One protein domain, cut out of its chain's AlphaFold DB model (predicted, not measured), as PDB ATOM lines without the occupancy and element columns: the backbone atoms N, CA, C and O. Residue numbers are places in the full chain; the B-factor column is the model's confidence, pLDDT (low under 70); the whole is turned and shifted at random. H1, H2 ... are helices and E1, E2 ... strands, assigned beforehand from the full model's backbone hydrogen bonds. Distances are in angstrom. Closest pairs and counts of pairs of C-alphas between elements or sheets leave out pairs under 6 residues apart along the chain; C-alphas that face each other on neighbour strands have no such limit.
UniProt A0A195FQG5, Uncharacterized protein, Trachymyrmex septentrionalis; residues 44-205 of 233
ATOM      1  N   PHE A  44     -19.940 -22.251  -6.383       78.31
ATOM      2  CA  PHE A  44     -18.665 -21.576  -6.560       78.31
ATOM      3  C   PHE A  44     -18.541 -20.919  -7.943       78.31
ATOM      4  O   PHE A  44     -18.179 -19.742  -8.033       78.31
ATOM      5  N   GLN A  45     -18.885 -21.645  -9.013       76.31
ATOM      6  CA  GLN A  45     -18.882 -21.125 -10.385       76.31
ATOM      7  C   GLN A  45     -19.834 -19.936 -10.531       76.31
ATOM      8  O   GLN A  45     -19.427 -18.884 -11.024       76.31
ATOM      9  N   ALA A  46     -21.068 -20.073 -10.035       70.25
ATOM     10  CA  ALA A  46     -22.058 -19.005 -10.072       70.25
ATOM     11  C   ALA A  46     -21.565 -17.757  -9.325       70.25
ATOM     12  O   ALA A  46     -21.639 -16.653  -9.858       70.25
ATOM     13  N   ARG A  47     -20.988 -17.910  -8.124       75.94
ATOM     14  CA  ARG A  47     -20.443 -16.771  -7.369       75.94
ATOM     15  C   ARG A  47     -19.272 -16.097  -8.089       75.94
ATOM     16  O   ARG A  47     -19.197 -14.872  -8.099       75.94
ATOM     17  N   THR A  48     -18.378 -16.877  -8.690       73.25
ATOM     18  CA  THR A  48     -17.215 -16.349  -9.420       73.25
ATOM     19  C   THR A  48     -17.645 -15.561 -10.656       73.25
ATOM     20  O   THR A  48     -17.201 -14.432 -10.836       73.25
ATOM     21  N   ALA A  49     -18.560 -16.112 -11.458       74.88
ATOM     22  CA  ALA A  49     -19.104 -15.440 -12.636       74.88
ATOM     23  C   ALA A  49     -19.904 -14.178 -12.270       74.88
ATOM     24  O   ALA A  49     -19.801 -13.156 -12.941       74.88
ATOM     25  N   LEU A  50     -20.670 -14.215 -11.176       75.94
ATOM     26  CA  LEU A  50     -21.428 -13.054 -10.712       75.94
ATOM     27  C   LEU A  50     -20.521 -11.893 -10.283       75.94
ATOM     28  O   LEU A  50     -20.889 -10.742 -10.458       75.94
ATOM     29  N   ASN A  51     -19.333 -12.172  -9.744       73.50
ATOM     30  CA  ASN A  51     -18.392 -11.118  -9.359       73.50
ATOM     31  C   ASN A  51     -17.810 -10.362 -10.566       73.50
ATOM     32  O   ASN A  51     -17.368  -9.229 -10.399       73.50
ATOM     33  N   THR A  52     -17.803 -10.968 -11.757       70.50
ATOM     34  CA  THR A  52     -17.256 -10.368 -12.982       70.50
ATOM     35  C   THR A  52     -18.330  -9.822 -13.925       70.50
ATOM     36  O   THR A  52     -18.033  -8.945 -14.732       70.50
ATOM     37  N   LEU A  53     -19.571 -10.308 -13.825       75.38
ATOM     38  CA  LEU A  53     -20.675  -9.983 -14.733       75.38
ATOM     39  C   LEU A  53     -21.806  -9.207 -14.036       75.38
ATOM     40  O   LEU A  53     -21.912  -9.177 -12.812       75.38
ATOM     41  N   GLY A  54     -22.672  -8.561 -14.824       78.31
ATOM     42  CA  GLY A  54     -23.844  -7.830 -14.314       78.31
ATOM     43  C   GLY A  54     -25.010  -8.743 -13.915       78.31
ATOM     44  O   GLY A  54     -25.582  -8.580 -12.839       78.31
ATOM     45  N   SER A  55     -25.322  -9.736 -14.749       85.62
ATOM     46  CA  SER A  55     -26.293 -10.800 -14.478       85.62
ATOM     47  C   SER A  55     -25.783 -12.114 -15.062       85.62
ATOM     48  O   SER A  55     -25.120 -12.116 -16.097       85.62
ATOM     49  N   ILE A  56     -26.122 -13.230 -14.423       88.31
ATOM     50  CA  ILE A  56     -25.826 -14.581 -14.896       88.31
ATOM     51  C   ILE A  56     -27.112 -15.391 -15.013       88.31
ATOM     52  O   ILE A  56     -28.015 -15.279 -14.182       88.31
ATOM     53  N   ILE A  57     -27.158 -16.248 -16.027       89.06
ATOM     54  CA  ILE A  57     -28.108 -17.351 -16.106       89.06
ATOM     55  C   ILE A  57     -27.302 -18.611 -15.842       89.06
ATOM     56  O   ILE A  57     -26.401 -18.949 -16.608       89.06
ATOM     57  N   TYR A  58     -27.611 -19.288 -14.748       89.50
ATOM     58  CA  TYR A  58     -27.076 -20.610 -14.480       89.50
ATOM     59  C   TYR A  58     -28.071 -21.655 -14.975       89.50
ATOM     60  O   TYR A  58     -29.272 -21.498 -14.756       89.50
ATOM     61  N   MET A  59     -27.575 -22.706 -15.624       90.12
ATOM     62  CA  MET A  59     -28.352 -23.866 -16.063       90.12
ATOM     63  C   MET A  59     -27.486 -25.124 -15.987       90.12
ATOM     64  O   MET A  59     -26.337 -25.113 -16.430       90.12
ATOM     65  N   ASP A  60     -28.054 -26.213 -15.478       87.56
ATOM     66  CA  ASP A  60     -27.469 -27.545 -15.600       87.56
ATOM     67  C   ASP A  60     -27.449 -27.968 -17.078       87.56
ATOM     68  O   ASP A  60     -28.317 -27.597 -17.872       87.56
ATOM     69  N   SER A  61     -26.501 -28.830 -17.445       85.56
ATOM     70  CA  SER A  61     -26.332 -29.324 -18.821       85.56
ATOM     71  C   SER A  61     -27.540 -30.090 -19.378       85.56
ATOM     72  O   SER A  61     -27.668 -30.236 -20.592       85.56
ATOM     73  N   ASN A  62     -28.443 -30.559 -18.516       85.94
ATOM     74  CA  ASN A  62     -29.678 -31.254 -18.886       85.94
ATOM     75  C   ASN A  62     -30.907 -30.337 -18.970       85.94
ATOM     76  O   ASN A  62     -32.029 -30.832 -19.072       85.94
ATOM     77  N   VAL A  63     -30.726 -29.020 -18.896       89.06
ATOM     78  CA  VAL A  63     -31.811 -28.045 -19.016       89.06
ATOM     79  C   VAL A  63     -31.735 -27.359 -20.383       89.06
ATOM     80  O   VAL A  63     -30.654 -27.031 -20.874       89.06
ATOM     81  N   ARG A  64     -32.889 -27.152 -21.024       87.56
ATOM     82  CA  ARG A  64     -33.040 -26.373 -22.262       87.56
ATOM     83  C   ARG A  64     -34.070 -25.275 -22.100       87.56
ATOM     84  O   ARG A  64     -34.988 -25.393 -21.293       87.56
ATOM     85  N   LEU A  65     -33.936 -24.254 -22.933       87.50
ATOM     86  CA  LEU A  65     -34.924 -23.197 -23.081       87.50
ATOM     87  C   LEU A  65     -35.953 -23.604 -24.134       87.50
ATOM     88  O   LEU A  65     -35.587 -24.139 -25.178       87.50
ATOM     89  N   ASN A  66     -37.229 -23.348 -23.870       83.00
ATOM     90  CA  ASN A  66     -38.309 -23.598 -24.830       83.00
ATOM     91  C   ASN A  66     -38.660 -22.371 -25.691       83.00
ATOM     92  O   ASN A  66     -39.441 -22.484 -26.630       83.00
ATOM     93  N   SER A  67     -38.103 -21.207 -25.361       80.44
ATOM     94  CA  SER A  67     -38.383 -19.934 -26.013       80.44
ATOM     95  C   SER A  67     -37.128 -19.064 -26.033       80.44
ATOM     96  O   SER A  67     -36.266 -19.161 -25.159       80.44
ATOM     97  N   SER A  68     -37.025 -18.206 -27.046       78.06
ATOM     98  CA  SER A  68     -35.969 -17.200 -27.176       78.06
ATOM     99  C   SER A  68     -36.257 -15.920 -26.384       78.06
ATOM    100  O   SER A  68     -35.351 -15.105 -26.200       78.06
ATOM    101  N   ASP A  69     -37.479 -15.742 -25.866       81.50
ATOM    102  CA  ASP A  69     -37.888 -14.565 -25.088       81.50
ATOM    103  C   ASP A  69     -37.403 -14.639 -23.626       81.50
ATOM    104  O   ASP A  69     -38.176 -14.728 -22.670       81.50
ATOM    105  N   ILE A  70     -36.078 -14.651 -23.456       80.50
ATOM    106  CA  ILE A  70     -35.415 -14.673 -22.146       80.50
ATOM    107  C   ILE A  70     -35.238 -13.274 -21.552       80.50
ATOM    108  O   ILE A  70     -35.046 -13.130 -20.344       80.50
ATOM    109  N   ALA A  71     -35.300 -12.237 -22.395       82.81
ATOM    110  CA  ALA A  71     -34.936 -10.869 -22.042       82.81
ATOM    111  C   ALA A  71     -35.727 -10.346 -20.835       82.81
ATOM    112  O   ALA A  71     -35.150  -9.728 -19.940       82.81
ATOM    113  N   LYS A  72     -37.020 -10.686 -20.754       81.31
ATOM    114  CA  LYS A  72     -37.901 -10.325 -19.631       81.31
ATOM    115  C   LYS A  72     -37.458 -10.873 -18.270       81.31
ATOM    116  O   LYS A  72     -37.901 -10.363 -17.244       81.31
ATOM    117  N   TYR A  73     -36.592 -11.886 -18.237       84.31
ATOM    118  CA  TYR A  73     -36.143 -12.536 -17.006       84.31
ATOM    119  C   TYR A  73     -34.708 -12.175 -16.596       84.31
ATOM    120  O   TYR A  73     -34.336 -12.438 -15.457       84.31
ATOM    121  N   LEU A  74     -33.914 -11.545 -17.474       84.88
ATOM    122  CA  LEU A  74     -32.483 -11.252 -17.254       84.88
ATOM    123  C   LEU A  74     -32.196 -10.227 -16.143       84.88
ATOM    124  O   LEU A  74     -31.062 -10.136 -15.660       84.88
ATOM    125  N   CYS A  75     -33.213  -9.463 -15.749       86.75
ATOM    126  CA  CYS A  75     -33.121  -8.397 -14.755       86.75
ATOM    127  C   CYS A  75     -34.114  -8.646 -13.606       86.75
ATOM    128  O   CYS A  75     -35.108  -7.923 -13.486       86.75
ATOM    129  N   PRO A  76     -33.899  -9.677 -12.767       91.00
ATOM    130  CA  PRO A  76     -34.744  -9.931 -11.607       91.00
ATOM    131  C   PRO A  76     -34.789  -8.716 -10.677       91.00
ATOM    132  O   PRO A  76     -33.759  -8.247 -10.196       91.00
ATOM    133  N   LYS A  77     -36.002  -8.241 -10.366       91.75
ATOM    134  CA  LYS A  77     -36.244  -7.054  -9.524       91.75
ATOM    135  C   LYS A  77     -35.496  -7.100  -8.187       91.75
ATOM    136  O   LYS A  77     -34.994  -6.080  -7.728       91.75
ATOM    137  N   TYR A  78     -35.433  -8.278  -7.576       94.81
ATOM    138  CA  TYR A  78     -34.808  -8.498  -6.272       94.81
ATOM    139  C   TYR A  78     -33.450  -9.202  -6.381       94.81
ATOM    140  O   TYR A  78     -32.938  -9.736  -5.406       94.81
ATOM    141  N   GLY A  79     -32.859  -9.214  -7.579       93.88
ATOM    142  CA  GLY A  79     -31.520  -9.731  -7.834       93.88
ATOM    143  C   GLY A  79     -31.413 -11.251  -7.983       93.88
ATOM    144  O   GLY A  79     -30.351 -11.731  -8.367       93.88
ATOM    145  N   ILE A  80     -32.479 -12.018  -7.752       95.25
ATOM    146  CA  ILE A  80     -32.525 -13.450  -8.069       95.25
ATOM    147  C   ILE A  80     -33.925 -13.876  -8.533       95.25
ATOM    148  O   ILE A  80     -34.928 -13.369  -8.038       95.25
ATOM    149  N   LEU A  81     -33.990 -14.800  -9.493       94.38
ATOM    150  CA  LEU A  81     -35.222 -15.421  -9.980       94.38
ATOM    151  C   LEU A  81     -35.037 -16.934 -10.118       94.38
ATOM    152  O   LEU A  81     -34.032 -17.414 -10.649       94.38
ATOM    153  N   THR A  82     -36.030 -17.674  -9.631       94.12
ATOM    154  CA  THR A  82     -36.026 -19.134  -9.512       94.12
ATOM    155  C   THR A  82     -37.392 -19.728  -9.861       94.12
ATOM    156  O   THR A  82     -38.398 -19.017  -9.929       94.12
ATOM    157  N   TRP A  83     -37.439 -21.051 -10.048       92.38
ATOM    158  CA  TRP A  83     -38.662 -21.777 -10.402       92.38
ATOM    159  C   TRP A  83     -39.026 -22.817  -9.337       92.38
ATOM    160  O   TRP A  83     -38.167 -23.621  -8.943       92.38
ATOM    161  N   PRO A  84     -40.295 -22.855  -8.890       93.44
ATOM    162  CA  PRO A  84     -40.714 -23.715  -7.797       93.44
ATOM    163  C   PRO A  84     -40.946 -25.160  -8.260       93.44
ATOM    164  O   PRO A  84     -41.170 -25.468  -9.437       93.44
ATOM    165  N   THR A  85     -40.921 -26.073  -7.296       91.50
ATOM    166  CA  THR A  85     -41.375 -27.459  -7.437       91.50
ATOM    167  C   THR A  85     -42.690 -27.670  -6.680       91.50
ATOM    168  O   THR A  85     -43.259 -26.745  -6.110       91.50
ATOM    169  N   ARG A  86     -43.195 -28.909  -6.674       90.94
ATOM    170  CA  ARG A  86     -44.390 -29.296  -5.902       90.94
ATOM    171  C   ARG A  86     -44.077 -29.722  -4.462       90.94
ATOM    172  O   ARG A  86     -44.984 -30.128  -3.744       90.94
ATOM    173  N   HIS A  87     -42.809 -29.701  -4.063       94.44
ATOM    174  CA  HIS A  87     -42.353 -30.177  -2.761       94.44
ATOM    175  C   HIS A  87     -42.053 -28.997  -1.841       94.44
ATOM    176  O   HIS A  87     -41.583 -27.969  -2.313       94.44
ATOM    177  N   ALA A  88     -42.289 -29.147  -0.538       96.31
ATOM    178  CA  ALA A  88     -41.851 -28.157   0.445       96.31
ATOM    179  C   ALA A  88     -40.329 -28.231   0.635       96.31
ATOM    180  O   ALA A  88     -39.757 -29.324   0.546       96.31
ATOM    181  N   ILE A  89     -39.679 -27.120   0.979       97.81
ATOM    182  CA  ILE A  89     -38.237 -27.092   1.285       97.81
ATOM    183  C   ILE A  89     -37.882 -28.141   2.354       97.81
ATOM    184  O   ILE A  89     -36.965 -28.944   2.169       97.81
ATOM    185  N   SER A  90     -38.672 -28.216   3.426       97.56
ATOM    186  CA  SER A  90     -38.488 -29.162   4.539       97.56
ATOM    187  C   SER A  90     -38.599 -30.634   4.159       97.56
ATOM    188  O   SER A  90     -38.040 -31.500   4.830       97.56
ATOM    189  N   SER A  91     -39.283 -30.946   3.059       97.06
ATOM    190  CA  SER A  91     -39.458 -32.332   2.626       97.06
ATOM    191  C   SER A  91     -38.178 -32.940   2.045       97.06
ATOM    192  O   SER A  91     -38.026 -34.161   2.069       97.06
ATOM    193  N   LEU A  92     -37.258 -32.100   1.564       97.19
ATOM    194  CA  LEU A  92     -36.027 -32.495   0.873       97.19
ATOM    195  C   LEU A  92     -34.755 -31.945   1.533       97.19
ATOM    196  O   LEU A  92     -33.653 -32.100   1.006       97.19
ATOM    197  N   THR A  93     -34.884 -31.351   2.716       98.00
ATOM    198  CA  THR A  93     -33.763 -30.780   3.462       98.00
ATOM    199  C   THR A  93     -33.462 -31.623   4.691       98.00
ATOM    200  O   THR A  93     -34.345 -31.888   5.503       98.00
ATOM    201  N   HIS A  94     -32.213 -32.070   4.819       97.69
ATOM    202  CA  HIS A  94     -31.787 -32.873   5.958       97.69
ATOM    203  C   HIS A  94     -31.823 -32.021   7.245       97.69
ATOM    204  O   HIS A  94     -31.323 -30.896   7.209       97.69
ATOM    205  N   PRO A  95     -32.330 -32.533   8.389       97.19
ATOM    206  CA  PRO A  95     -32.458 -31.763   9.636       97.19
ATOM    207  C   PRO A  95     -31.184 -31.023  10.066       97.19
ATOM    208  O   PRO A  95     -31.225 -29.828  10.333       97.19
ATOM    209  N   LYS A  96     -30.028 -31.695  10.001       97.62
ATOM    210  CA  LYS A  96     -28.722 -31.092  10.331       97.62
ATOM    211  C   LYS A  96     -28.330 -29.869   9.489       97.62
ATOM    212  O   LYS A  96     -27.525 -29.065   9.938       97.62
ATOM    213  N   MET A  97     -28.884 -29.700   8.286       98.19
ATOM    214  CA  MET A  97     -28.624 -28.489   7.501       98.19
ATOM    215  C   MET A  97     -29.329 -27.272   8.117       98.19
ATOM    216  O   MET A  97     -28.765 -26.184   8.124       98.19
ATOM    217  N   TYR A  98     -30.522 -27.449   8.695       98.38
ATOM    218  CA  TYR A  98     -31.187 -26.386   9.454       98.38
ATOM    219  C   TYR A  98     -30.385 -25.995  10.695       98.38
ATOM    220  O   TYR A  98     -30.234 -24.807  10.964       98.38
ATOM    221  N   GLU A  99     -29.812 -26.981  11.396       97.56
ATOM    222  CA  GLU A  99     -28.926 -26.741  12.542       97.56
ATOM    223  C   GLU A  99     -27.708 -25.893  12.145       97.56
ATOM    224  O   GLU A  99     -27.405 -24.916  12.828       97.56
ATOM    225  N   TYR A 100     -27.063 -26.208  11.014       97.94
ATOM    226  CA  TYR A 100     -25.934 -25.430  10.489       97.94
ATOM    227  C   TYR A 100     -26.300 -23.963  10.222       97.94
ATOM    228  O   TYR A 100     -25.529 -23.063  10.539       97.94
ATOM    229  N   PHE A 101     -27.480 -23.712   9.649       98.25
ATOM    230  CA  PHE A 101     -27.955 -22.357   9.359       98.25
ATOM    231  C   PHE A 101     -28.659 -21.677  10.544       98.25
ATOM    232  O   PHE A 101     -29.203 -20.588  10.370       98.25
ATOM    233  N   HIS A 102     -28.673 -22.299  11.728       97.81
ATOM    234  CA  HIS A 102     -29.396 -21.812  12.908       97.81
ATOM    235  C   HIS A 102     -30.876 -21.499  12.626       97.81
ATOM    236  O   HIS A 102     -31.424 -20.501  13.094       97.81
ATOM    237  N   ALA A 103     -31.528 -22.358  11.842       97.88
ATOM    238  CA  ALA A 103     -32.907 -22.198  11.405       97.88
ATOM    239  C   ALA A 103     -33.799 -23.340  11.914       97.88
ATOM    240  O   ALA A 103     -33.323 -24.428  12.232       97.88
ATOM    241  N   SER A 104     -35.114 -23.111  11.956       97.50
ATOM    242  CA  SER A 104     -36.100 -24.163  12.236       97.50
ATOM    243  C   SER A 104     -36.686 -24.695  10.936       97.50
ATOM    244  O   SER A 104     -37.085 -23.911  10.080       97.50
ATOM    245  N   ALA A 105     -36.813 -26.018  10.806       97.56
ATOM    246  CA  ALA A 105     -37.484 -26.640   9.664       97.56
ATOM    247  C   ALA A 105     -38.956 -26.204   9.528       97.56
ATOM    248  O   ALA A 105     -39.486 -26.183   8.417       97.56
ATOM    249  N   GLU A 106     -39.604 -25.836  10.637       97.56
ATOM    250  CA  GLU A 106     -41.015 -25.433  10.680       97.56
ATOM    251  C   GLU A 106     -41.279 -24.168   9.863       97.56
ATOM    252  O   GLU A 106     -42.275 -24.097   9.141       97.56
ATOM    253  N   SER A 107     -40.336 -23.222   9.876       98.12
ATOM    254  CA  SER A 107     -40.387 -21.997   9.069       98.12
ATOM    255  C   SER A 107     -40.402 -22.275   7.559       98.12
ATOM    256  O   SER A 107     -40.702 -21.390   6.768       98.12
ATOM    257  N   PHE A 108     -40.104 -23.512   7.149       98.19
ATOM    258  CA  PHE A 108     -39.998 -23.941   5.755       98.19
ATOM    259  C   PHE A 108     -41.061 -24.966   5.337       98.19
ATOM    260  O   PHE A 108     -40.998 -25.482   4.220       98.19
ATOM    261  N   PHE A 109     -42.045 -25.269   6.191       97.00
ATOM    262  CA  PHE A 109     -43.081 -26.263   5.880       97.00
ATOM    263  C   PHE A 109     -43.978 -25.863   4.707       97.00
ATOM    264  O   PHE A 109     -44.455 -26.733   3.978       97.00
ATOM    265  N   PHE A 110     -44.192 -24.563   4.512       94.81
ATOM    266  CA  PHE A 110     -45.096 -24.034   3.486       94.81
ATOM    267  C   PHE A 110     -44.379 -23.294   2.360       94.81
ATOM    268  O   PHE A 110     -45.029 -22.823   1.433       94.81
ATOM    269  N   LEU A 111     -43.049 -23.245   2.407       96.62
ATOM    270  CA  LEU A 111     -42.253 -22.689   1.327       96.62
ATOM    271  C   LEU A 111     -42.000 -23.755   0.255       96.62
ATOM    272  O   LEU A 111     -41.537 -24.857   0.586       96.62
ATOM    273  N   PRO A 112     -42.271 -23.459  -1.029       95.75
ATOM    274  CA  PRO A 112     -41.971 -24.383  -2.106       95.75
ATOM    275  C   PRO A 112     -40.458 -24.496  -2.282       95.75
ATOM    276  O   PRO A 112     -39.736 -23.503  -2.328       95.75
ATOM    277  N   LEU A 113     -39.968 -25.722  -2.435       96.25
ATOM    278  CA  LEU A 113     -38.593 -25.959  -2.841       96.25
ATOM    279  C   LEU A 113     -38.416 -25.439  -4.268       96.25
ATOM    280  O   LEU A 113     -39.101 -25.912  -5.181       96.25
ATOM    281  N   ILE A 114     -37.473 -24.526  -4.466       95.00
ATOM    282  CA  ILE A 114     -37.047 -24.072  -5.790       95.00
ATOM    283  C   ILE A 114     -35.973 -24.992  -6.354       95.00
ATOM    284  O   ILE A 114     -35.213 -25.617  -5.609       95.00
ATOM    285  N   ARG A 115     -35.912 -25.097  -7.682       89.44
ATOM    286  CA  ARG A 115     -34.823 -25.810  -8.354       89.44
ATOM    287  C   ARG A 115     -33.606 -24.916  -8.432       89.44
ATOM    288  O   ARG A 115     -33.713 -23.748  -8.778       89.44
ATOM    289  N   ALA A 116     -32.451 -25.516  -8.204       92.56
ATOM    290  CA  ALA A 116     -31.183 -24.845  -8.400       92.56
ATOM    291  C   ALA A 116     -30.434 -25.325  -9.659       92.56
ATOM    292  O   ALA A 116     -29.272 -24.993  -9.861       92.56
ATOM    293  N   SER A 117     -31.119 -26.097 -10.510       90.56
ATOM    294  CA  SER A 117     -30.632 -26.491 -11.835       90.56
ATOM    295  C   SER A 117     -30.794 -25.394 -12.882       90.56
ATOM    296  O   SER A 117     -30.313 -25.539 -13.997       90.56
ATOM    297  N   HIS A 118     -31.535 -24.330 -12.573       90.75
ATOM    298  CA  HIS A 118     -31.629 -23.136 -13.399       90.75
ATOM    299  C   HIS A 118     -32.072 -21.949 -12.550       90.75
ATOM    300  O   HIS A 118     -33.003 -22.052 -11.751       90.75
ATOM    301  N   LEU A 119     -31.369 -20.836 -12.695       92.25
ATOM    302  CA  LEU A 119     -31.568 -19.620 -11.912       92.25
ATOM    303  C   LEU A 119     -30.992 -18.432 -12.663       92.25
ATOM    304  O   LEU A 119     -30.015 -18.557 -13.402       92.25
ATOM    305  N   ILE A 120     -31.580 -17.268 -12.420       92.25
ATOM    306  CA  ILE A 120     -31.067 -15.997 -12.918       92.25
ATOM    307  C   ILE A 120     -30.664 -15.165 -11.716       92.25
ATOM    308  O   ILE A 120     -31.452 -15.011 -10.786       92.25
ATOM    309  N   ILE A 121     -29.438 -14.654 -11.722       93.44
ATOM    310  CA  ILE A 121     -28.883 -13.889 -10.609       93.44
ATOM    311  C   ILE A 121     -28.285 -12.595 -11.153       93.44
ATOM    312  O   ILE A 121     -27.456 -12.632 -12.057       93.44
ATOM    313  N   SER A 122     -28.668 -11.461 -10.579       92.56
ATOM    314  CA  SER A 122     -28.047 -10.161 -10.830       92.56
ATOM    315  C   SER A 122     -27.070  -9.798  -9.726       92.56
ATOM    316  O   SER A 122     -27.196 -10.210  -8.571       92.56
ATOM    317  N   ASN A 123     -26.069  -9.007 -10.095       89.62
ATOM    318  CA  ASN A 123     -24.912  -8.695  -9.274       89.62
ATOM    319  C   ASN A 123     -25.215  -7.631  -8.204       89.62
ATOM    320  O   ASN A 123     -24.613  -6.558  -8.152       89.62
ATOM    321  N   PHE A 124     -26.180  -7.921  -7.335       92.19
ATOM    322  CA  PHE A 124     -26.577  -7.052  -6.233       92.19
ATOM    323  C   PHE A 124     -25.716  -7.368  -5.013       92.19
ATOM    324  O   PHE A 124     -25.456  -8.535  -4.717       92.19
ATOM    325  N   LYS A 125     -25.277  -6.331  -4.288       91.56
ATOM    326  CA  LYS A 125     -24.415  -6.499  -3.106       91.56
ATOM    327  C   LYS A 125     -25.054  -7.434  -2.077       91.56
ATOM    328  O   LYS A 125     -24.420  -8.404  -1.671       91.56
ATOM    329  N   ASP A 126     -26.322  -7.201  -1.754       94.44
ATOM    330  CA  ASP A 126     -27.071  -8.027  -0.805       94.44
ATOM    331  C   ASP A 126     -27.190  -9.483  -1.268       94.44
ATOM    332  O   ASP A 126     -26.974 -10.390  -0.472       94.44
ATOM    333  N   ILE A 127     -27.411  -9.733  -2.562       94.69
ATOM    334  CA  ILE A 127     -27.437 -11.100  -3.100       94.69
ATOM    335  C   ILE A 127     -26.061 -11.760  -3.005       94.69
ATOM    336  O   ILE A 127     -25.953 -12.908  -2.574       94.69
ATOM    337  N   ARG A 128     -24.975 -11.054  -3.339       92.19
ATOM    338  CA  ARG A 128     -23.618 -11.605  -3.212       92.19
ATOM    339  C   ARG A 128     -23.266 -11.970  -1.769       92.19
ATOM    340  O   ARG A 128     -22.693 -13.033  -1.531       92.19
ATOM    341  N   GLU A 129     -23.569 -11.083  -0.829       93.25
ATOM    342  CA  GLU A 129     -23.117 -11.183   0.562       93.25
ATOM    343  C   GLU A 129     -24.053 -12.024   1.432       93.25
ATOM    344  O   GLU A 129     -23.577 -12.780   2.276       93.25
ATOM    345  N   LYS A 130     -25.369 -11.932   1.222       96.56
ATOM    346  CA  LYS A 130     -26.373 -12.592   2.067       96.56
ATOM    347  C   LYS A 130     -26.985 -13.841   1.443       96.56
ATOM    348  O   LYS A 130     -27.571 -14.629   2.175       96.56
ATOM    349  N   VAL A 131     -26.827 -14.052   0.133       96.44
ATOM    350  CA  VAL A 131     -27.307 -15.267  -0.547       96.44
ATOM    351  C   VAL A 131     -26.147 -16.122  -1.055       96.44
ATOM    352  O   VAL A 131     -25.950 -17.249  -0.605       96.44
ATOM    353  N   MET A 132     -25.322 -15.594  -1.959       93.50
ATOM    354  CA  MET A 132     -24.277 -16.385  -2.618       93.50
ATOM    355  C   MET A 132     -23.164 -16.816  -1.663       93.50
ATOM    356  O   MET A 132     -22.696 -17.949  -1.746       93.50
ATOM    357  N   LEU A 133     -22.726 -15.938  -0.757       92.75
ATOM    358  CA  LEU A 133     -21.689 -16.269   0.220       92.75
ATOM    359  C   LEU A 133     -22.094 -17.432   1.150       92.75
ATOM    360  O   LEU A 133     -21.366 -18.427   1.140       92.75
ATOM    361  N   PRO A 134     -23.216 -17.386   1.898       97.25
ATOM    362  CA  PRO A 134     -23.606 -18.502   2.765       97.25
ATOM    363  C   PRO A 134     -23.934 -19.778   1.983       97.25
ATOM    364  O   PRO A 134     -23.654 -20.881   2.459       97.25
ATOM    365  N   TRP A 135     -24.447 -19.653   0.753       97.00
ATOM    366  CA  TRP A 135     -24.660 -20.808  -0.115       97.00
ATOM    367  C   TRP A 135     -23.343 -21.516  -0.471       97.00
ATOM    368  O   TRP A 135     -23.238 -22.733  -0.314       97.00
ATOM    369  N   VAL A 136     -22.313 -20.757  -0.862       94.25
ATOM    370  CA  VAL A 136     -20.969 -21.292  -1.145       94.25
ATOM    371  C   VAL A 136     -20.292 -21.823   0.117       94.25
ATOM    372  O   VAL A 136     -19.666 -22.876   0.072       94.25
ATOM    373  N   GLN A 137     -20.423 -21.142   1.258       95.00
ATOM    374  CA  GLN A 137     -19.860 -21.620   2.527       95.00
ATOM    375  C   GLN A 137     -20.420 -22.992   2.910       95.00
ATOM    376  O   GLN A 137     -19.652 -23.878   3.281       95.00
ATOM    377  N   CYS A 138     -21.734 -23.196   2.765       95.94
ATOM    378  CA  CYS A 138     -22.336 -24.506   2.991       95.94
ATOM    379  C   CYS A 138     -21.805 -25.545   2.006       95.94
ATOM    380  O   CYS A 138     -21.414 -26.627   2.429       95.94
ATOM    381  N   ALA A 139     -21.732 -25.212   0.713       93.00
ATOM    382  CA  ALA A 139     -21.196 -26.108  -0.308       93.00
ATOM    383  C   ALA A 139     -19.760 -26.567  -0.001       93.00
ATOM    384  O   ALA A 139     -19.425 -27.725  -0.222       93.00
ATOM    385  N   LEU A 140     -18.931 -25.690   0.567       91.88
ATOM    386  CA  LEU A 140     -17.558 -26.002   0.971       91.88
ATOM    387  C   LEU A 140     -17.449 -26.655   2.360       91.88
ATOM    388  O   LEU A 140     -16.355 -27.025   2.780       91.88
ATOM    389  N   THR A 141     -18.563 -26.823   3.072       93.56
ATOM    390  CA  THR A 141     -18.596 -27.402   4.418       93.56
ATOM    391  C   THR A 141     -19.311 -28.742   4.384       93.56
ATOM    392  O   THR A 141     -20.538 -28.794   4.311       93.56
ATOM    393  N   ARG A 142     -18.553 -29.843   4.489       91.06
ATOM    394  CA  ARG A 142     -19.081 -31.218   4.377       91.06
ATOM    395  C   ARG A 142     -20.321 -31.452   5.238       91.06
ATOM    396  O   ARG A 142     -21.325 -31.946   4.738       91.06
ATOM    397  N   ASP A 143     -20.254 -31.061   6.505       92.62
ATOM    398  CA  ASP A 143     -21.324 -31.322   7.466       92.62
ATOM    399  C   ASP A 143     -22.573 -30.452   7.220       92.62
ATOM    400  O   ASP A 143     -23.644 -30.792   7.717       92.62
ATOM    401  N   CYS A 144     -22.459 -29.387   6.409       96.00
ATOM    402  CA  CYS A 144     -23.603 -28.647   5.879       96.00
ATOM    403  C   CYS A 144     -24.148 -29.285   4.603       96.00
ATOM    404  O   CYS A 144     -25.323 -29.638   4.554       96.00
ATOM    405  N   ILE A 145     -23.314 -29.424   3.563       95.38
ATOM    406  CA  ILE A 145     -23.765 -29.821   2.220       95.38
ATOM    407  C   ILE A 145     -24.234 -31.272   2.149       95.38
ATOM    408  O   ILE A 145     -25.164 -31.590   1.409       95.38
ATOM    409  N   SER A 146     -23.584 -32.150   2.911       95.31
ATOM    410  CA  SER A 146     -23.845 -33.584   2.946       95.31
ATOM    411  C   SER A 146     -23.712 -34.087   4.389       95.31
ATOM    412  O   SER A 146     -22.744 -34.774   4.733       95.31
ATOM    413  N   PRO A 147     -24.657 -33.711   5.278       94.50
ATOM    414  CA  PRO A 147     -24.620 -34.146   6.665       94.50
ATOM    415  C   PRO A 147     -24.682 -35.675   6.766       94.50
ATOM    416  O   PRO A 147     -25.264 -36.344   5.914       94.50
ATOM    417  N   ILE A 148     -24.144 -36.245   7.847       92.00
ATOM    418  CA  ILE A 148     -24.213 -37.695   8.094       92.00
ATOM    419  C   ILE A 148     -25.674 -38.172   8.025       92.00
ATOM    420  O   ILE A 148     -26.514 -37.678   8.778       92.00
ATOM    421  N   GLY A 149     -25.943 -39.148   7.151       91.00
ATOM    422  CA  GLY A 149     -27.287 -39.675   6.879       91.00
ATOM    423  C   GLY A 149     -27.983 -39.056   5.658       91.00
ATOM    424  O   GLY A 149     -29.077 -39.492   5.295       91.00
ATOM    425  N   ALA A 150     -27.369 -38.071   4.996       92.75
ATOM    426  CA  ALA A 150     -27.867 -37.524   3.743       92.75
ATOM    427  C   ALA A 150     -27.721 -38.526   2.589       92.75
ATOM    428  O   ALA A 150     -26.668 -39.125   2.378       92.75
ATOM    429  N   GLN A 151     -28.791 -38.673   1.811       92.38
ATOM    430  CA  GLN A 151     -28.835 -39.532   0.629       92.38
ATOM    431  C   GLN A 151     -29.733 -38.908  -0.439       92.38
ATOM    432  O   GLN A 151     -30.750 -38.301  -0.116       92.38
ATOM    433  N   SER A 152     -29.385 -39.066  -1.714       86.44
ATOM    434  CA  SER A 152     -30.162 -38.533  -2.844       86.44
ATOM    435  C   SER A 152     -31.344 -39.420  -3.254       86.44
ATOM    436  O   SER A 152     -32.268 -38.943  -3.908       86.44
ATOM    437  N   ALA A 153     -31.317 -40.702  -2.889       88.31
ATOM    438  CA  ALA A 153     -32.302 -41.702  -3.291       88.31
ATOM    439  C   ALA A 153     -33.235 -42.101  -2.135       88.31
ATOM    440  O   ALA A 153     -33.041 -41.709  -0.985       88.31
ATOM    441  N   GLY A 154     -34.269 -42.892  -2.445       88.19
ATOM    442  CA  GLY A 154     -35.184 -43.434  -1.432       88.19
ATOM    443  C   GLY A 154     -36.194 -42.425  -0.877       88.19
ATOM    444  O   GLY A 154     -36.731 -42.629   0.211       88.19
ATOM    445  N   CYS A 155     -36.466 -41.341  -1.609       93.19
ATOM    446  CA  CYS A 155     -37.432 -40.320  -1.215       93.19
ATOM    447  C   CYS A 155     -38.848 -40.893  -1.041       93.19
ATOM    448  O   CYS A 155     -39.422 -41.474  -1.961       93.19
ATOM    449  N   ARG A 156     -39.456 -40.664   0.126       93.12
ATOM    450  CA  ARG A 156     -40.818 -41.108   0.462       93.12
ATOM    451  C   ARG A 156     -41.810 -39.946   0.477       93.12
ATOM    452  O   ARG A 156     -42.233 -39.495   1.539       93.12
ATOM    453  N   PHE A 157     -42.236 -39.515  -0.710       88.94
ATOM    454  CA  PHE A 157     -43.204 -38.418  -0.884       88.94
ATOM    455  C   PHE A 157     -44.664 -38.792  -0.581       88.94
ATOM    456  O   PHE A 157     -45.547 -37.936  -0.585       88.94
ATOM    457  N   ASN A 158     -44.936 -40.070  -0.312       86.88
ATOM    458  CA  ASN A 158     -46.254 -40.541   0.107       86.88
ATOM    459  C   ASN A 158     -46.547 -40.276   1.594       86.88
ATOM    460  O   ASN A 158     -47.679 -40.470   2.036       86.88
ATOM    461  N   LYS A 159     -45.557 -39.818   2.374       83.06
ATOM    462  CA  LYS A 159     -45.769 -39.428   3.770       83.06
ATOM    463  C   LYS A 159     -46.661 -38.187   3.850       83.06
ATOM    464  O   LYS A 159     -46.493 -37.225   3.101       83.06
ATOM    465  N   LYS A 160     -47.600 -38.204   4.796       88.81
ATOM    466  CA  LYS A 160     -48.425 -37.045   5.152       88.81
ATOM    467  C   LYS A 160     -48.059 -36.539   6.556       88.81
ATOM    468  O   LYS A 160     -47.717 -37.354   7.423       88.81
ATOM    469  N   PRO A 161     -48.145 -35.222   6.801       92.06
ATOM    470  CA  PRO A 161     -48.236 -34.147   5.807       92.06
ATOM    471  C   PRO A 161     -46.997 -34.080   4.891       92.06
ATOM    472  O   PRO A 161     -45.917 -34.533   5.263       92.06
ATOM    473  N   GLN A 162     -47.174 -33.542   3.676       91.06
ATOM    474  CA  GLN A 162     -46.167 -33.581   2.597       91.06
ATOM    475  C   GLN A 162     -44.903 -32.762   2.881       91.06
ATOM    476  O   GLN A 162     -43.887 -32.969   2.226       91.06
ATOM    477  N   TYR A 163     -44.949 -31.857   3.859       94.38
ATOM    478  CA  TYR A 163     -43.790 -31.079   4.286       94.38
ATOM    479  C   TYR A 163     -42.823 -31.865   5.180       94.38
ATOM    480  O   TYR A 163     -41.728 -31.388   5.474       94.38
ATOM    481  N   ARG A 164     -43.192 -33.069   5.636       94.75
ATOM    482  CA  ARG A 164     -42.291 -33.903   6.439       94.75
ATOM    483  C   ARG A 164     -41.088 -34.344   5.616       94.75
ATOM    484  O   ARG A 164     -41.222 -34.676   4.438       94.75
ATOM    485  N   TYR A 165     -39.934 -34.429   6.273       95.88
ATOM    486  CA  TYR A 165     -38.712 -34.930   5.659       95.88
ATOM    487  C   TYR A 165     -38.941 -36.300   4.999       95.88
ATOM    488  O   TYR A 165     -39.378 -37.275   5.630       95.88
ATOM    489  N   SER A 166     -38.636 -36.370   3.705       95.12
ATOM    490  CA  SER A 166     -38.920 -37.524   2.851       95.12
ATOM    491  C   SER A 166     -37.879 -38.634   2.991       95.12
ATOM    492  O   SER A 166     -38.049 -39.696   2.400       95.12
ATOM    493  N   GLY A 167     -36.831 -38.433   3.798       93.81
ATOM    494  CA  GLY A 167     -35.742 -39.398   3.966       93.81
ATOM    495  C   GLY A 167     -34.644 -39.286   2.908       93.81
ATOM    496  O   GLY A 167     -33.779 -40.153   2.863       93.81
ATOM    497  N   CYS A 168     -34.677 -38.245   2.079       94.69
ATOM    498  CA  CYS A 168     -33.655 -37.940   1.089       94.69
ATOM    499  C   CYS A 168     -33.373 -36.432   1.071       94.69
ATOM    500  O   CYS A 168     -34.197 -35.634   1.521       94.69
ATOM    501  N   HIS A 169     -32.214 -36.052   0.550       96.06
ATOM    502  CA  HIS A 169     -31.660 -34.713   0.645       96.06
ATOM    503  C   HIS A 169     -31.373 -34.119  -0.738       96.06
ATOM    504  O   HIS A 169     -30.828 -34.800  -1.604       96.06
ATOM    505  N   ALA A 170     -31.702 -32.841  -0.940       95.38
ATOM    506  CA  ALA A 170     -31.441 -32.113  -2.183       95.38
ATOM    507  C   ALA A 170     -30.149 -31.268  -2.150       95.38
ATOM    508  O   ALA A 170     -29.924 -30.470  -3.056       95.38
ATOM    509  N   TYR A 171     -29.300 -31.444  -1.129       95.81
ATOM    510  CA  TYR A 171     -27.935 -30.901  -1.065       95.81
ATOM    511  C   TYR A 171     -27.883 -29.378  -1.242       95.81
ATOM    512  O   TYR A 171     -28.593 -28.644  -0.558       95.81
ATOM    513  N   ASP A 172     -27.087 -28.904  -2.193       95.38
ATOM    514  CA  ASP A 172     -26.920 -27.509  -2.580       95.38
ATOM    515  C   ASP A 172     -28.250 -26.806  -2.880       95.38
ATOM    516  O   ASP A 172     -28.366 -25.598  -2.685       95.38
ATOM    517  N   THR A 173     -29.259 -27.536  -3.359       96.44
ATOM    518  CA  THR A 173     -30.599 -26.993  -3.606       96.44
ATOM    519  C   THR A 173     -31.287 -26.690  -2.283       96.44
ATOM    520  O   THR A 173     -31.862 -25.619  -2.129       96.44
ATOM    521  N   SER A 174     -31.169 -27.589  -1.305       97.88
ATOM    522  CA  SER A 174     -31.677 -27.373   0.055       97.88
ATOM    523  C   SER A 174     -30.997 -26.173   0.715       97.88
ATOM    524  O   SER A 174     -31.674 -25.326   1.290       97.88
ATOM    525  N   ALA A 175     -29.671 -26.067   0.569       98.31
ATOM    526  CA  ALA A 175     -28.892 -24.968   1.130       98.31
ATOM    527  C   ALA A 175     -29.334 -23.616   0.557       98.31
ATOM    528  O   ALA A 175     -29.622 -22.696   1.318       98.31
ATOM    529  N   LEU A 176     -29.468 -23.510  -0.774       98.31
ATOM    530  CA  LEU A 176     -29.966 -22.292  -1.419       98.31
ATOM    531  C   LEU A 176     -31.360 -21.914  -0.909       98.31
ATOM    532  O   LEU A 176     -31.620 -20.754  -0.619       98.31
ATOM    533  N   ASN A 177     -32.250 -22.897  -0.785       98.56
ATOM    534  CA  ASN A 177     -33.619 -22.684  -0.330       98.56
ATOM    535  C   ASN A 177     -33.691 -22.189   1.125       98.56
ATOM    536  O   ASN A 177     -34.477 -21.287   1.410       98.56
ATOM    537  N   ILE A 178     -32.859 -22.722   2.033       98.69
ATOM    538  CA  ILE A 178     -32.753 -22.190   3.402       98.69
ATOM    539  C   ILE A 178     -32.284 -20.738   3.369       98.69
ATOM    540  O   ILE A 178     -32.914 -19.872   3.971       98.69
ATOM    541  N   VAL A 179     -31.198 -20.471   2.644       98.56
ATOM    542  CA  VAL A 179     -30.596 -19.137   2.558       98.56
ATOM    543  C   VAL A 179     -31.580 -18.113   1.989       98.56
ATOM    544  O   VAL A 179     -31.697 -17.018   2.533       98.56
ATOM    545  N   LEU A 180     -32.324 -18.466   0.938       98.50
ATOM    546  CA  LEU A 180     -33.355 -17.602   0.360       98.50
ATOM    547  C   LEU A 180     -34.483 -17.323   1.351       98.50
ATOM    548  O   LEU A 180     -34.857 -16.164   1.518       98.50
ATOM    549  N   GLY A 181     -34.977 -18.350   2.047       98.25
ATOM    550  CA  GLY A 181     -36.003 -18.165   3.071       98.25
ATOM    551  C   GLY A 181     -35.532 -17.252   4.204       98.25
ATOM    552  O   GLY A 181     -36.260 -16.349   4.590       98.25
ATOM    553  N   LEU A 182     -34.297 -17.407   4.686       98.50
ATOM    554  CA  LEU A 182     -33.742 -16.519   5.714       98.50
ATOM    555  C   LEU A 182     -33.545 -15.084   5.205       98.50
ATOM    556  O   LEU A 182     -33.842 -14.136   5.925       98.50
ATOM    557  N   HIS A 183     -33.055 -14.906   3.976       98.25
ATOM    558  CA  HIS A 183     -32.785 -13.581   3.416       98.25
ATOM    559  C   HIS A 183     -34.065 -12.785   3.131       98.25
ATOM    560  O   HIS A 183     -34.109 -11.585   3.398       98.25
ATOM    561  N   PHE A 184     -35.097 -13.452   2.611       98.12
ATOM    562  CA  PHE A 184     -36.373 -12.842   2.235       98.12
ATOM    563  C   PHE A 184     -37.465 -13.022   3.297       98.12
ATOM    564  O   PHE A 184     -38.646 -12.908   2.984       98.12
ATOM    565  N   ASN A 185     -37.096 -13.299   4.553       97.81
ATOM    566  CA  ASN A 185     -38.033 -13.461   5.673       97.81
ATOM    567  C   ASN A 185     -39.195 -14.425   5.372       97.81
ATOM    568  O   ASN A 185     -40.339 -14.173   5.747       97.81
ATOM    569  N   PHE A 186     -38.887 -15.538   4.709       97.75
ATOM    570  CA  PHE A 186     -39.828 -16.595   4.347       97.75
ATOM    571  C   PHE A 186     -40.959 -16.123   3.414       97.75
ATOM    572  O   PHE A 186     -42.038 -16.708   3.414       97.75
ATOM    573  N   ASP A 187     -40.705 -15.092   2.605       97.25
ATOM    574  CA  ASP A 187     -41.587 -14.650   1.525       97.25
ATOM    575  C   ASP A 187     -40.982 -15.044   0.169       97.25
ATOM    576  O   ASP A 187     -39.979 -14.492  -0.293       97.25
ATOM    577  N   ASP A 188     -41.586 -16.041  -0.474       95.81
ATOM    578  CA  ASP A 188     -41.115 -16.585  -1.744       95.81
ATOM    579  C   ASP A 188     -41.467 -15.705  -2.952       95.81
ATOM    580  O   ASP A 188     -40.862 -15.845  -4.019       95.81
ATOM    581  N   THR A 189     -42.355 -14.719  -2.791       95.69
ATOM    582  CA  THR A 189     -42.771 -13.817  -3.877       95.69
ATOM    583  C   THR A 189     -41.643 -12.912  -4.382       95.69
ATOM    584  O   THR A 189     -41.740 -12.361  -5.485       95.69
ATOM    585  N   TYR A 190     -40.555 -12.789  -3.617       96.50
ATOM    586  CA  TYR A 190     -39.360 -12.036  -3.995       96.50
ATOM    587  C   TYR A 190     -38.445 -12.776  -4.976       96.50
ATOM    588  O   TYR A 190     -37.698 -12.129  -5.708       96.50
ATOM    589  N   TYR A 191     -38.475 -14.107  -5.016       95.44
ATOM    590  CA  TYR A 191     -37.502 -14.882  -5.797       95.44
ATOM    591  C   TYR A 191     -38.116 -16.012  -6.624       95.44
ATOM    592  O   TYR A 191     -37.411 -16.629  -7.426       95.44
ATOM    593  N   VAL A 192     -39.411 -16.291  -6.474       94.31
ATOM    594  CA  VAL A 192     -40.127 -17.319  -7.233       94.31
ATOM    595  C   VAL A 192     -40.861 -16.702  -8.418       94.31
ATOM    596  O   VAL A 192     -41.615 -15.736  -8.295       94.31
ATOM    597  N   HIS A 193     -40.666 -17.294  -9.594       89.88
ATOM    598  CA  HIS A 193     -41.427 -16.942 -10.780       89.88
ATOM    599  C   HIS A 193     -42.901 -17.362 -10.641       89.88
ATOM    600  O   HIS A 193     -43.202 -18.495 -10.264       89.88
ATOM    601  N   LYS A 194     -43.824 -16.442 -10.954       80.50
ATOM    602  CA  LYS A 194     -45.271 -16.634 -10.742       80.50
ATOM    603  C   LYS A 194     -45.904 -17.641 -11.703       80.50
ATOM    604  O   LYS A 194     -46.873 -18.303 -11.331       80.50
ATOM    605  N   GLU A 195     -45.389 -17.760 -12.924       74.38
ATOM    606  CA  GLU A 195     -45.945 -18.676 -13.918       74.38
ATOM    607  C   GLU A 195     -45.367 -20.082 -13.726       74.38
ATOM    608  O   GLU A 195     -44.166 -20.277 -13.526       74.38
ATOM    609  N   ARG A 196     -46.250 -21.085 -13.756       60.12
ATOM    610  CA  ARG A 196     -45.863 -22.500 -13.634       60.12
ATOM    611  C   ARG A 196     -45.394 -23.097 -14.954       60.12
ATOM    612  O   ARG A 196     -44.800 -24.175 -14.930       60.12
ATOM    613  N   GLU A 197     -45.685 -22.439 -16.073       59.09
ATOM    614  CA  GLU A 197     -45.166 -22.842 -17.372       59.09
ATOM    615  C   GLU A 197     -43.662 -22.619 -17.380       59.09
ATOM    616  O   GLU A 197     -43.145 -21.526 -17.143       59.09
ATOM    617  N   THR A 198     -42.937 -23.716 -17.544       63.44
ATOM    618  CA  THR A 198     -41.501 -23.703 -17.370       63.44
ATOM    619  C   THR A 198     -40.867 -23.274 -18.677       63.44
ATOM    620  O   THR A 198     -40.828 -24.041 -19.631       63.44
ATOM    621  N   PHE A 199     -40.305 -22.067 -18.689       76.25
ATOM    622  CA  PHE A 199     -39.347 -21.618 -19.706       76.25
ATOM    623  C   PHE A 199     -38.179 -22.614 -19.890       76.25
ATOM    624  O   PHE A 199     -37.537 -22.674 -20.937       76.25
ATOM    625  N   PHE A 200     -37.936 -23.427 -18.858       84.19
ATOM    626  CA  PHE A 200     -36.900 -24.443 -18.783       84.19
ATOM    627  C   PHE A 200     -37.489 -25.853 -18.862       84.19
ATOM    628  O   PHE A 200     -38.267 -26.258 -17.999       84.19
ATOM    629  N   ASN A 201     -37.049 -26.638 -19.839       85.19
ATOM    630  CA  ASN A 201     -37.378 -28.053 -19.957       85.19
ATOM    631  C   ASN A 201     -36.176 -28.902 -19.554       85.19
ATOM    632  O   ASN A 201     -35.048 -28.643 -19.970       85.19
ATOM    633  N   LYS A 202     -36.418 -29.926 -18.734       84.50
ATOM    634  CA  LYS A 202     -35.390 -30.906 -18.384       84.50
ATOM    635  C   LYS A 202     -35.410 -32.036 -19.410       84.50
ATOM    636  O   LYS A 202     -36.449 -32.666 -19.582       84.50
ATOM    637  N   ILE A 203     -34.268 -32.293 -20.034       85.69
ATOM    638  CA  ILE A 203     -34.070 -33.416 -20.950       85.69
ATOM    639  C   ILE A 203     -33.784 -34.695 -20.147       85.69
ATOM    640  O   ILE A 203     -33.112 -34.651 -19.107       85.69
ATOM    641  N   GLN A 204     -34.296 -35.831 -20.625       85.31
ATOM    642  CA  GLN A 204     -33.975 -37.143 -20.067       85.31
ATOM    643  C   GLN A 204     -32.552 -37.611 -20.436       85.31
ATOM    644  O   GLN A 204     -32.024 -37.240 -21.483       85.31
ATOM    645  N   PRO A 205     -31.891 -38.428 -19.599       82.56
ATOM    646  CA  PRO A 205     -30.525 -38.893 -19.859       82.56
ATOM    647  C   PRO A 205     -30.320 -39.562 -21.228       82.56
ATOM    648  O   PRO A 205     -29.247 -39.431 -21.822       82.56
TER     649      PRO A 205
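This is residues 44 to 205 of the 233 residues of an uncharacterized protein of Trachymyrmex septentrionalis (UniProt A0A195FQG5). A small three-stranded sheet, E1, E4 and E3, whose strands E4 and E3 bend sharply, has helices H1 and H7 over one face; H7 lies near the middle of the domain, and H5 packs on both H1 and H7. The short helices H2, H3, H4 and H6 gather toward one end, and a tiny sheet of E2 and E5 lies near the bend of E4. The printed part has 162 residues, with seven named helices and five named strands in the order H1 E1 E2 E3 H2 H3 H4 E4 H5 H6 H7 E5; both sheets are antiparallel and the class is mixed, helices and strands. The whole is compact, with a radius of gyration of the C-alphas of 15.3 A and spans of 39 by 32 by 30 A.

H1, residues 44 to 52, is over E1, residues 55 to 59, at a height over the sheet of 8.6 A; the C-alphas of Leu 50 and Ile 56 are closest, 6.3 A apart. E2, residues 63 to 65, is antiparallel to E5, residues 200 to 202, with N 64 and O 201 at 2.8 A. E3, residues 80 to 88, bends by 85 degrees at residue 85. H2, residues 89 to 92, only grazes the sheet and touches H4, residues 105 to 108, closest at C-alphas 90 and 108, 5.6 A. H3, residues 95 to 100, touches H6, residues 142 to 145, closest at C-alphas 97 and 144, 5.3 A. E4, residues 112 to 122, bends by 90 degrees at residue 117 and is antiparallel to E1, with N 56 and O 121 at 2.8 A, and to E3, with N 81 and O 120 at 2.9 A. The hub H5, residues 125 to 139, touches H1 at a shallow tilt of 23 degrees, opposite ways, closest at C-alphas 136 and 44, 5.9 A. H7, residues 172 to 183, touches H5, closest at C-alphas 176 and 135, 5.7 A. H7 is over E4, on the same face as H1, and runs across the strands at 78 degrees to E4 on the local plane. Every O i to N i+4 pair is within hydrogen-bond range in H3 and H7, 4 of 5 in H1 and 8 of 11 in H5; H2, H4 and H6 are too short for such a pair.

H1 begins at C-alpha 44, (-18.665, -21.576, -6.560). E3 is 19.4 A long, E4 21.7 A, H5 20.1 A and H7 16.3 A. E5 ends at C-alpha 202, (-35.390, -30.906, -18.384).

The C-alphas farthest apart, of Thr 52 and Lys 160, are 44.9 A apart. The printed part has no cut. The links E2 to E3, H6 to H7 and H7 to E5 are long. Residues 196 to 198 have pLDDT under 70.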